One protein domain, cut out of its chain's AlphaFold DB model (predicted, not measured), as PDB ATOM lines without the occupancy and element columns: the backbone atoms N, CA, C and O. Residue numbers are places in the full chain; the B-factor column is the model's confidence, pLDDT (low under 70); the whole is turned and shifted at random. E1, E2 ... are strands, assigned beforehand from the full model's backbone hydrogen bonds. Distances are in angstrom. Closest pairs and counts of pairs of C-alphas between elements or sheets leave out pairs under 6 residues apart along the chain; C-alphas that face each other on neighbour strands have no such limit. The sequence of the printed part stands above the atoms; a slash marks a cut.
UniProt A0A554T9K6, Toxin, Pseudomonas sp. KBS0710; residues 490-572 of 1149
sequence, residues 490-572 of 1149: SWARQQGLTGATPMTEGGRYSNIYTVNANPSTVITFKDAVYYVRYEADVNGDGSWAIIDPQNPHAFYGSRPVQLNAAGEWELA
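This is residues 490 to 572 of the 1149 residues of the protein "Toxin" of Pseudomonas sp. KBS0710 (UniProt A0A554T9K6). Little regular structure is here: among long loops, one small sheet, E1 E2 E3 E4 E5, is curled like part of a barrel and folded at E3, with E1 and E2 facing E4 and E5. It is an antiparallel meander, each strand beside the one before. The printed part has 83 residues, 25 of them in five named strands, with no named helix: all strand. It is compact, radius of gyration of the C-alphas 12.1 A, spanning 35 by 29 by 21 A.

Past residues 490 to 520, find E1, residues 521 to 525, in a hairpin with E2, residues 528 to 535, at 127 degrees; N 523 and O 530 are 3.0 A apart, within hydrogen-bond range. So are N 533 and O 545, 2.9 A, between E2 and E3, residues 543 to 546; N 546 and O 559, 2.8 A, between E3 and E4, residues 559 to 563; and N 562 and O 570, 2.9 A, between E4 and E5, residues 569 to 571. The closest C-alphas of edge strands E1 and E5, Phe 525 and Trp 569, are 5.8 A apart.

Find C-alpha 521 at (203.886, 186.572, 143.968), where E1 begins, 13.0 A long. E2 measures 21.2 A, E3 10.2 A, E4 13.6 A and E5 7.0 A, ending at C-alpha 571, (193.489, 199.827, 143.855).

The farthest C-alphas, Thr 498 and Asn 539, are 36.1 A apart. The printed part has no cut; the E3 to E4 link is long. Look for pLDDT under 70 in 27 residues, among them 536 to 542.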
ATOM      1  N   SER A 490     188.788 186.388 135.428       75.69
ATOM      2  CA  SER A 490     189.743 185.440 134.841       75.69
ATOM      3  C   SER A 490     191.167 185.569 135.390       75.69
ATOM      4  O   SER A 490     191.951 184.637 135.233       75.69
ATOM      5  N   TRP A 491     191.515 186.689 136.032       84.25
ATOM      6  CA  TRP A 491     192.840 186.909 136.624       84.25
ATOM      7  C   TRP A 491     192.955 186.365 138.050       84.25
ATOM      8  O   TRP A 491     194.059 186.262 138.587       84.25
ATOM      9  N   ALA A 492     191.827 185.998 138.661       83.25
ATOM     10  CA  ALA A 492     191.814 185.395 139.980       83.25
ATOM     11  C   ALA A 492     192.401 183.976 139.938       83.25
ATOM     12  O   ALA A 492     192.049 183.130 139.107       83.25
ATOM     13  N   ARG A 493     193.284 183.686 140.891       82.19
ATOM     14  CA  ARG A 493     193.869 182.366 141.100       82.19
ATOM     15  C   ARG A 493     192.809 181.415 141.660       82.19
ATOM     16  O   ARG A 493     192.381 181.540 142.803       82.19
ATOM     17  N   GLN A 494     192.482 180.377 140.890       79.75
ATOM     18  CA  GLN A 494     191.472 179.362 141.239       79.75
ATOM     19  C   GLN A 494     191.804 178.539 142.502       79.75
ATOM     20  O   GLN A 494     190.925 177.938 143.106       79.75
ATOM     21  N   GLN A 495     193.077 178.489 142.907       73.94
ATOM     22  CA  GLN A 495     193.570 177.683 144.035       73.94
ATOM     23  C   GLN A 495     193.694 178.476 145.356       73.94
ATOM     24  O   GLN A 495     194.305 177.985 146.305       73.94
ATOM     25  N   GLY A 496     193.172 179.707 145.430       80.44
ATOM     26  CA  GLY A 496     193.250 180.542 146.638       80.44
ATOM     27  C   GLY A 496     194.691 180.744 147.126       80.44
ATOM     28  O   GLY A 496     195.597 180.916 146.313       80.44
ATOM     29  N   LEU A 497     194.926 180.697 148.442       79.12
ATOM     30  CA  LEU A 497     196.273 180.727 149.046       79.12
ATOM     31  C   LEU A 497     196.888 179.326 149.234       79.12
ATOM     32  O   LEU A 497     197.939 179.180 149.857       79.12
ATOM     33  N   THR A 498     196.272 178.264 148.706       71.06
ATOM     34  CA  THR A 498     196.809 176.905 148.852       71.06
ATOM     35  C   THR A 498     198.175 176.796 148.165       71.06
ATOM     36  O   THR A 498     198.299 177.078 146.968       71.06
ATOM     37  N   GLY A 499     199.199 176.400 148.933       70.12
ATOM     38  CA  GLY A 499     200.598 176.318 148.492       70.12
ATOM     39  C   GLY A 499     201.379 177.638 148.547       70.12
ATOM     40  O   GLY A 499     202.510 177.677 148.069       70.12
ATOM     41  N   ALA A 500     200.793 178.705 149.103       80.62
ATOM     42  CA  ALA A 500     201.432 180.008 149.239       80.62
ATOM     43  C   ALA A 500     202.125 180.159 150.606       80.62
ATOM     44  O   ALA A 500     201.584 179.743 151.630       80.62
ATOM     45  N   THR A 501     203.313 180.763 150.633       81.69
ATOM     46  CA  THR A 501     204.074 181.050 151.864       81.69
ATOM     47  C   THR A 501     204.114 182.564 152.090       81.69
ATOM     48  O   THR A 501     204.441 183.281 151.147       81.69
ATOM     49  N   PRO A 502     203.751 183.081 153.278       78.19
ATOM     50  CA  PRO A 502     203.787 184.517 153.546       78.19
ATOM     51  C   PRO A 502     205.228 185.036 153.565       78.19
ATOM     52  O   PRO A 502     206.120 184.386 154.112       78.19
ATOM     53  N   MET A 503     205.447 186.223 153.003       72.62
ATOM     54  CA  MET A 503     206.731 186.917 153.102       72.62
ATOM     55  C   MET A 503     206.880 187.529 154.505       72.62
ATOM     56  O   MET A 503     206.008 188.262 154.964       72.62
ATOM     57  N   THR A 504     207.973 187.225 155.213       57.41
ATOM     58  CA  THR A 504     208.187 187.615 156.625       57.41
ATOM     59  C   THR A 504     209.047 188.870 156.814       57.41
ATOM     60  O   THR A 504     209.347 189.246 157.943       57.41
ATOM     61  N   GLU A 505     209.442 189.540 155.731       49.19
ATOM     62  CA  GLU A 505     210.480 190.585 155.740       49.19
ATOM     63  C   GLU A 505     209.998 191.983 156.188       49.19
ATOM     64  O   GLU A 505     210.819 192.881 156.360       49.19
ATOM     65  N   GLY A 506     208.695 192.175 156.438       52.94
ATOM     66  CA  GLY A 506     208.125 193.465 156.861       52.94
ATOM     67  C   GLY A 506     208.217 194.575 155.795       52.94
ATOM     68  O   GLY A 506     208.853 194.432 154.751       52.94
ATOM     69  N   GLY A 507     207.530 195.702 156.011       64.12
ATOM     70  CA  GLY A 507     207.530 196.834 155.068       64.12
ATOM     71  C   GLY A 507     206.764 196.549 153.765       64.12
ATOM     72  O   GLY A 507     205.631 196.077 153.804       64.12
ATOM     73  N   ARG A 508     207.372 196.813 152.598       59.19
ATOM     74  CA  ARG A 508     206.735 196.680 151.262       59.19
ATOM     75  C   ARG A 508     206.304 195.259 150.865       59.19
ATOM     76  O   ARG A 508     205.702 195.085 149.809       59.19
ATOM     77  N   TYR A 509     206.670 194.258 151.665       67.62
ATOM     78  CA  TYR A 509     206.312 192.846 151.487       67.62
ATOM     79  C   TYR A 509     205.206 192.389 152.447       67.62
ATOM     80  O   TYR A 509     204.865 191.207 152.485       67.62
ATOM     81  N   SER A 510     204.650 193.318 153.232       67.94
ATOM     82  CA  SER A 510     203.539 193.037 154.135       67.94
ATOM     83  C   SER A 510     202.327 192.539 153.345       67.94
ATOM     84  O   SER A 510     201.958 193.123 152.329       67.94
ATOM     85  N   ASN A 511     201.711 191.450 153.808       75.75
ATOM     86  CA  ASN A 511     200.534 190.824 153.191       75.75
ATOM     87  C   ASN A 511     200.729 190.354 151.731       75.75
ATOM     88  O   ASN A 511     199.771 190.334 150.952       75.75
ATOM     89  N   ILE A 512     201.953 189.936 151.373       80.94
ATOM     90  CA  ILE A 512     202.290 189.275 150.099       80.94
ATOM     91  C   ILE A 512     202.682 187.821 150.358       80.94
ATOM     92  O   ILE A 512     203.370 187.506 151.333       80.94
ATOM     93  N   TYR A 513     202.265 186.927 149.463       83.75
ATOM     94  CA  TYR A 513     202.576 185.506 149.534       83.75
ATOM     95  C   TYR A 513     203.313 185.042 148.280       83.75
ATOM     96  O   TYR A 513     203.044 185.505 147.172       83.75
ATOM     97  N   THR A 514     204.213 184.079 148.444       81.50
ATOM     98  CA  THR A 514     204.929 183.435 147.341       81.50
ATOM     99  C   THR A 514     204.354 182.057 147.044       81.50
ATOM    100  O   THR A 514     204.149 181.267 147.965       81.50
ATOM    101  N   VAL A 515     204.151 181.735 145.770       80.75
ATOM    102  CA  VAL A 515     203.697 180.429 145.271       80.75
ATOM    103  C   VAL A 515     204.723 179.846 144.299       80.75
ATOM    104  O   VAL A 515     205.440 180.580 143.624       80.75
ATOM    105  N   ASN A 516     204.772 178.516 144.185       74.12
ATOM    106  CA  ASN A 516     205.609 177.828 143.197       74.12
ATOM    107  C   ASN A 516     204.959 177.866 141.795       74.12
ATOM    108  O   ASN A 516     204.478 176.851 141.293       74.12
ATOM    109  N   ALA A 517     204.855 179.063 141.215       65.50
ATOM    110  CA  ALA A 517     204.324 179.336 139.878       65.50
ATOM    111  C   ALA A 517     205.047 180.551 139.264       65.50
ATOM    112  O   ALA A 517     205.713 181.291 139.982       65.50
ATOM    113  N   ASN A 518     204.918 180.765 137.950       56.56
ATOM    114  CA  ASN A 518     205.329 182.010 137.298       56.56
ATOM    115  C   ASN A 518     204.069 182.713 136.765       56.56
ATOM    116  O   ASN A 518     203.410 182.133 135.898       56.56
ATOM    117  N   PRO A 519     203.700 183.902 137.272       67.12
ATOM    118  CA  PRO A 519     204.378 184.721 138.291       67.12
ATOM    119  C   PRO A 519     204.279 184.130 139.713       67.12
ATOM    120  O   PRO A 519     203.339 183.402 140.031       67.12
ATOM    121  N   SER A 520     205.268 184.420 140.568       77.81
ATOM    122  CA  SER A 520     205.453 183.746 141.868       77.81
ATOM    123  C   SER A 520     204.871 184.487 143.068       77.81
ATOM    124  O   SER A 520     204.836 183.930 144.161       77.81
ATOM    125  N   THR A 521     204.399 185.716 142.891       85.44
ATOM    126  CA  THR A 521     203.886 186.572 143.968       85.44
ATOM    127  C   THR A 521     202.385 186.782 143.841       85.44
ATOM    128  O   THR A 521     201.876 187.056 142.753       85.44
ATOM    129  N   VAL A 522     201.671 186.651 144.960       88.50
ATOM    130  CA  VAL A 522     200.215 186.814 145.042       88.50
ATOM    131  C   VAL A 522     199.801 187.646 146.255       88.50
ATOM    132  O   VAL A 522     200.490 187.659 147.276       88.50
ATOM    133  N   ILE A 523     198.645 188.298 146.152       90.12
ATOM    134  CA  ILE A 523     197.971 188.999 147.257       90.12
ATOM    135  C   ILE A 523     196.526 188.529 147.387       90.12
ATOM    136  O   ILE A 523     195.940 188.029 146.425       90.12
ATOM    137  N   THR A 524     195.940 188.758 148.559       87.56
ATOM    138  CA  THR A 524     194.490 188.676 148.761       87.56
ATOM    139  C   THR A 524     193.892 190.068 148.560       87.56
ATOM    140  O   THR A 524     194.253 190.998 149.276       87.56
ATOM    141  N   PHE A 525     192.991 190.217 147.590       84.44
ATOM    142  CA  PHE A 525     192.303 191.467 147.265       84.44
ATOM    143  C   PHE A 525     190.799 191.199 147.123       84.44
ATOM    144  O   PHE A 525     190.406 190.395 146.277       84.44
ATOM    145  N   LYS A 526     189.964 191.860 147.942       76.88
ATOM    146  CA  LYS A 526     188.489 191.714 147.963       76.88
ATOM    147  C   LYS A 526     188.026 190.243 147.860       76.88
ATOM    148  O   LYS A 526     187.336 189.869 146.915       76.88
ATOM    149  N   ASP A 527     188.478 189.406 148.799       75.38
ATOM    150  CA  ASP A 527     188.149 187.971 148.937       75.38
ATOM    151  C   ASP A 527     188.614 187.026 147.808       75.38
ATOM    152  O   ASP A 527     188.303 185.833 147.824       75.38
ATOM    153  N   ALA A 528     189.424 187.510 146.862       81.56
ATOM    154  CA  ALA A 528     190.051 186.698 145.821       81.56
ATOM    155  C   ALA A 528     191.581 186.841 145.833       81.56
ATOM    156  O   ALA A 528     192.138 187.835 146.297       81.56
ATOM    157  N   VAL A 529     192.280 185.823 145.326       86.88
ATOM    158  CA  VAL A 529     193.748 185.813 145.259       86.88
ATOM    159  C   VAL A 529     194.186 186.170 143.851       86.88
ATOM    160  O   VAL A 529     193.762 185.517 142.901       86.88
ATOM    161  N   TYR A 530     195.051 187.168 143.715       88.69
ATOM    162  CA  TYR A 530     195.550 187.630 142.422       88.69
ATOM    163  C   TYR A 530     197.065 187.558 142.363       88.69
ATOM    164  O   TYR A 530     197.744 187.747 143.372       88.69
ATOM    165  N   TYR A 531     197.589 187.323 141.164       86.06
ATOM    166  CA  TYR A 531     199.012 187.460 140.899       86.06
ATOM    167  C   TYR A 531     199.403 188.931 140.839       86.06
ATOM    168  O   TYR A 531     198.713 189.732 140.208       86.06
ATOM    169  N   VAL A 532     200.515 189.275 141.482       85.50
ATOM    170  CA  VAL A 532     201.048 190.639 141.508       85.50
ATOM    171  C   VAL A 532     202.503 190.676 141.086       85.50
ATOM    172  O   VAL A 532     203.233 189.703 141.259       85.50
ATOM    173  N   ARG A 533     202.940 191.824 140.580       83.75
ATOM    174  CA  ARG A 533     204.330 192.132 140.248       83.75
ATOM    175  C   ARG A 533     204.684 193.503 140.797       83.75
ATOM    176  O   ARG A 533     203.862 194.412 140.755       83.75
ATOM    177  N   TYR A 534     205.905 193.651 141.294       76.19
ATOM    178  CA  TYR A 534     206.426 194.952 141.686       76.19
ATOM    179  C   TYR A 534     206.937 195.699 140.452       76.19
ATOM    180  O   TYR A 534     207.807 195.197 139.736       76.19
ATOM    181  N   GLU A 535     206.394 196.881 140.198       70.38
ATOM    182  CA  GLU A 535     206.779 197.762 139.100       70.38
ATOM    183  C   GLU A 535     207.640 198.897 139.660       70.38
ATOM    184  O   GLU A 535     207.188 199.692 140.479       70.38
ATOM    185  N   ALA A 536     208.913 198.939 139.263       48.94
ATOM    186  CA  ALA A 536     209.853 199.955 139.729       48.94
ATOM    187  C   ALA A 536     209.651 201.275 138.971       48.94
ATOM    188  O   ALA A 536     209.716 201.287 137.742       48.94
ATOM    189  N   ASP A 537     209.476 202.381 139.699       46.69
ATOM    190  CA  ASP A 537     209.525 203.725 139.123       46.69
ATOM    191  C   ASP A 537     210.990 204.179 138.994       46.69
ATOM    192  O   ASP A 537     211.832 203.950 139.864       46.69
ATOM    193  N   VAL A 538     211.303 204.831 137.879       37.94
ATOM    194  CA  VAL A 538     212.615 205.410 137.575       37.94
ATOM    195  C   VAL A 538     212.917 206.624 138.475       37.94
ATOM    196  O   VAL A 538     214.081 207.008 138.601       37.94
ATOM    197  N   ASN A 539     211.896 207.188 139.141       30.69
ATOM    198  CA  ASN A 539     211.980 208.391 139.977       30.69
ATOM    199  C   ASN A 539     211.725 208.181 141.492       30.69
ATOM    200  O   ASN A 539     211.826 209.157 142.242       30.69
ATOM    201  N   GLY A 540     211.436 206.963 141.978       43.00
ATOM    202  CA  GLY A 540     211.072 206.726 143.390       43.00
ATOM    203  C   GLY A 540     210.722 205.273 143.758       43.00
ATOM    204  O   GLY A 540     211.059 204.344 143.024       43.00
ATOM    205  N   ASP A 541     210.080 205.078 144.922       47.50
ATOM    206  CA  ASP A 541     209.616 203.769 145.413       47.50
ATOM    207  C   ASP A 541     208.512 203.219 144.492       47.50
ATOM    208  O   ASP A 541     207.428 203.786 144.391       47.50
ATOM    209  N   GLY A 542     208.794 202.117 143.792       59.19
ATOM    210  CA  GLY A 542     207.842 201.440 142.904       59.19
ATOM    211  C   GLY A 542     206.594 200.892 143.612       59.19
ATOM    212  O   GLY A 542     206.570 200.753 144.838       59.19
ATOM    213  N   SER A 543     205.577 200.521 142.835       73.31
ATOM    214  CA  SER A 543     204.280 200.023 143.317       73.31
ATOM    215  C   SER A 543     204.045 198.557 142.952       73.31
ATOM    216  O   SER A 543     204.508 198.079 141.916       73.31
ATOM    217  N   TRP A 544     203.278 197.831 143.766       81.19
ATOM    218  CA  TRP A 544     202.763 196.516 143.373       81.19
ATOM    219  C   TRP A 544     201.599 196.677 142.399       81.19
ATOM    220  O   TRP A 544     200.814 197.610 142.522       81.19
ATOM    221  N   ALA A 545     201.467 195.770 141.435       84.94
ATOM    222  CA  ALA A 545     200.359 195.767 140.491       84.94
ATOM    223  C   ALA A 545     199.843 194.348 140.243       84.94
ATOM    224  O   ALA A 545     200.632 193.421 140.070       84.94
ATOM    225  N   ILE A 546     198.520 194.182 140.213       87.19
ATOM    226  CA  ILE A 546     197.837 192.951 139.807       87.19
ATOM    227  C   ILE A 546     198.026 192.749 138.302       87.19
ATOM    228  O   ILE A 546     197.843 193.682 137.517       87.19
ATOM    229  N   ILE A 547     198.382 191.530 137.901       85.19
ATOM    230  CA  ILE A 547     198.754 191.179 136.526       85.19
ATOM    231  C   ILE A 547     197.918 190.023 135.973       85.19
ATOM    232  O   ILE A 547     197.404 189.192 136.724       85.19
ATOM    233  N   ASP A 548     197.820 189.954 134.643       82.38
ATOM    234  CA  ASP A 548     197.217 188.823 133.941       82.38
ATOM    235  C   ASP A 548     198.113 187.576 134.080       82.38
ATOM    236  O   ASP A 548     199.257 187.604 133.617       82.38
ATOM    237  N   PRO A 549     197.630 186.462 134.658       75.94
ATOM    238  CA  PRO A 549     198.409 185.229 134.739       75.94
ATOM    239  C   PRO A 549     198.756 184.614 133.373       75.94
ATOM    240  O   PRO A 549     199.726 183.864 133.292       75.94
ATOM    241  N   GLN A 550     198.001 184.901 132.305       74.38
ATOM    242  CA  GLN A 550     198.304 184.426 130.946       74.38
ATOM    243  C   GLN A 550     199.311 185.319 130.210       74.38
ATOM    244  O   GLN A 550     199.933 184.868 129.252       74.38
ATOM    245  N   ASN A 551     199.494 186.565 130.662       70.00
ATOM    246  CA  ASN A 551     200.456 187.522 130.110       70.00
ATOM    247  C   ASN A 551     201.180 188.308 131.226       70.00
ATOM    248  O   ASN A 551     201.101 189.539 131.290       70.00
ATOM    249  N   PRO A 552     201.942 187.630 132.103       65.94
ATOM    250  CA  PRO A 552     202.511 188.236 133.312       65.94
ATOM    251  C   PRO A 552     203.610 189.276 133.043       65.94
ATOM    252  O   PRO A 552     203.989 190.038 133.936       65.94
ATOM    253  N   HIS A 553     204.111 189.338 131.805       61.53
ATOM    254  CA  HIS A 553     205.127 190.286 131.344       61.53
ATOM    255  C   HIS A 553     204.564 191.407 130.461       61.53
ATOM    256  O   HIS A 553     205.341 192.206 129.943       61.53
ATOM    257  N   ALA A 554     203.241 191.502 130.292       57.22
ATOM    258  CA  ALA A 554     202.652 192.585 129.514       57.22
ATOM    259  C   ALA A 554     203.036 193.959 130.095       57.22
ATOM    260  O   ALA A 554     203.015 194.178 131.312       57.22
ATOM    261  N   PHE A 555     203.404 194.874 129.195       41.97
ATOM    262  CA  PHE A 555     203.730 196.273 129.501       41.97
ATOM    263  C   PHE A 555     202.483 197.134 129.744       41.97
ATOM    264  O   PHE A 555     202.588 198.243 130.253       41.97
ATOM    265  N   TYR A 556     201.303 196.635 129.375       49.12
ATOM    266  CA  TYR A 556     200.019 197.305 129.537       49.12
ATOM    267  C   TYR A 556     199.000 196.344 130.156       49.12
ATOM    268  O   TYR A 556     199.053 195.136 129.938       49.12
ATOM    269  N   GLY A 557     198.056 196.892 130.923       59.56
ATOM    270  CA  GLY A 557     196.952 196.141 131.525       59.56
ATOM    271  C   GLY A 557     197.104 195.836 133.017       59.56
ATOM    272  O   GLY A 557     196.091 195.555 133.649       59.56
ATOM    273  N   SER A 558     198.297 195.959 133.613       77.38
ATOM    274  CA  SER A 558     198.467 195.786 135.062       77.38
ATOM    275  C   SER A 558     197.651 196.817 135.863       77.38
ATOM    276  O   SER A 558     197.375 197.932 135.406       77.38
ATOM    277  N   ARG A 559     197.190 196.415 137.050       78.75
ATOM    278  CA  ARG A 559     196.348 197.230 137.938       78.75
ATOM    279  C   ARG A 559     197.121 197.544 139.217       78.75
ATOM    280  O   ARG A 559     197.278 196.633 140.028       78.75
ATOM    281  N   PRO A 560     197.627 198.774 139.404       78.62
ATOM    282  CA  PRO A 560     198.440 199.095 140.569       78.62
ATOM    283  C   PRO A 560     197.604 199.001 141.851       78.62
ATOM    284  O   PRO A 560     196.404 199.281 141.853       78.62
ATOM    285  N   VAL A 561     198.240 198.563 142.930       81.94
ATOM    286  CA  VAL A 561     197.637 198.334 144.242       81.94
ATOM    287  C   VAL A 561     198.548 198.869 145.340       81.94
ATOM    288  O   VAL A 561     199.775 198.810 145.241       81.94
ATOM    289  N   GLN A 562     197.939 199.372 146.406       80.12
ATOM    290  CA  GLN A 562     198.629 199.882 147.587       80.12
ATOM    291  C   GLN A 562     197.964 199.363 148.863       80.12
ATOM    292  O   GLN A 562     196.815 198.927 148.831       80.12
ATOM    293  N   LEU A 563     198.692 199.381 149.980       72.81
ATOM    294  CA  LEU A 563     198.139 199.060 151.295       72.81
ATOM    295  C   LEU A 563     197.563 200.329 151.923       72.81
ATOM    296  O   LEU A 563     198.263 201.337 152.018       72.81
ATOM    297  N   ASN A 564     196.315 200.268 152.378       70.69
ATOM    298  CA  ASN A 564     195.704 201.351 153.143       70.69
ATOM    299  C   ASN A 564     196.175 201.344 154.614       70.69
ATOM    300  O   ASN A 564     196.879 200.436 155.066       70.69
ATOM    301  N   ALA A 565     195.755 202.348 155.392       57.81
ATOM    302  CA  ALA A 565     196.117 202.480 156.809       57.81
ATOM    303  C   ALA A 565     195.652 201.301 157.697       57.81
ATOM    304  O   ALA A 565     196.173 201.129 158.798       57.81
ATOM    305  N   ALA A 566     194.706 200.479 157.225       65.12
ATOM    306  CA  ALA A 566     194.231 199.270 157.901       65.12
ATOM    307  C   ALA A 566     195.011 197.998 157.502       65.12
ATOM    308  O   ALA A 566     194.766 196.929 158.059       65.12
ATOM    309  N   GLY A 567     195.970 198.095 156.573       64.62
ATOM    310  CA  GLY A 567     196.758 196.960 156.085       64.62
ATOM    311  C   GLY A 567     196.052 196.112 155.020       64.62
ATOM    312  O   GLY A 567     196.490 194.992 154.750       64.62
ATOM    313  N   GLU A 568     194.988 196.625 154.403       74.50
ATOM    314  CA  GLU A 568     194.263 195.963 153.316       74.50
ATOM    315  C   GLU A 568     194.693 196.512 151.950       74.50
ATOM    316  O   GLU A 568     195.022 197.693 151.815       74.50
ATOM    317  N   TRP A 569     194.701 195.653 150.926       80.62
ATOM    318  CA  TRP A 569     195.046 196.057 149.563       80.62
ATOM    319  C   TRP A 569     193.885 196.809 148.897       80.62
ATOM    320  O   TRP A 569     192.782 196.275 148.776       80.62
ATOM    321  N   GLU A 570     194.157 198.009 148.387       79.62
ATOM    322  CA  GLU A 570     193.248 198.826 147.573       79.62
ATOM    323  C   GLU A 570     193.853 199.125 146.188       79.62
ATOM    324  O   GLU A 570     195.068 199.041 146.000       79.62
ATOM    325  N   LEU A 571     193.014 199.431 145.189       77.00
ATOM    326  CA  LEU A 571     193.489 199.827 143.855       77.00
ATOM    327  C   LEU A 571     194.093 201.231 143.929       77.00
ATOM    328  O   LEU A 571     193.425 202.171 144.351       77.00
ATOM    329  N   ALA A 572     195.332 201.373 143.471       68.19
ATOM    330  CA  ALA A 572     195.978 202.668 143.335       68.19
ATOM    331  C   ALA A 572     195.532 203.354 142.029       68.19
ATOM    332  O   ALA A 572     195.262 202.703 141.014       68.19
TER     333      ALA A 572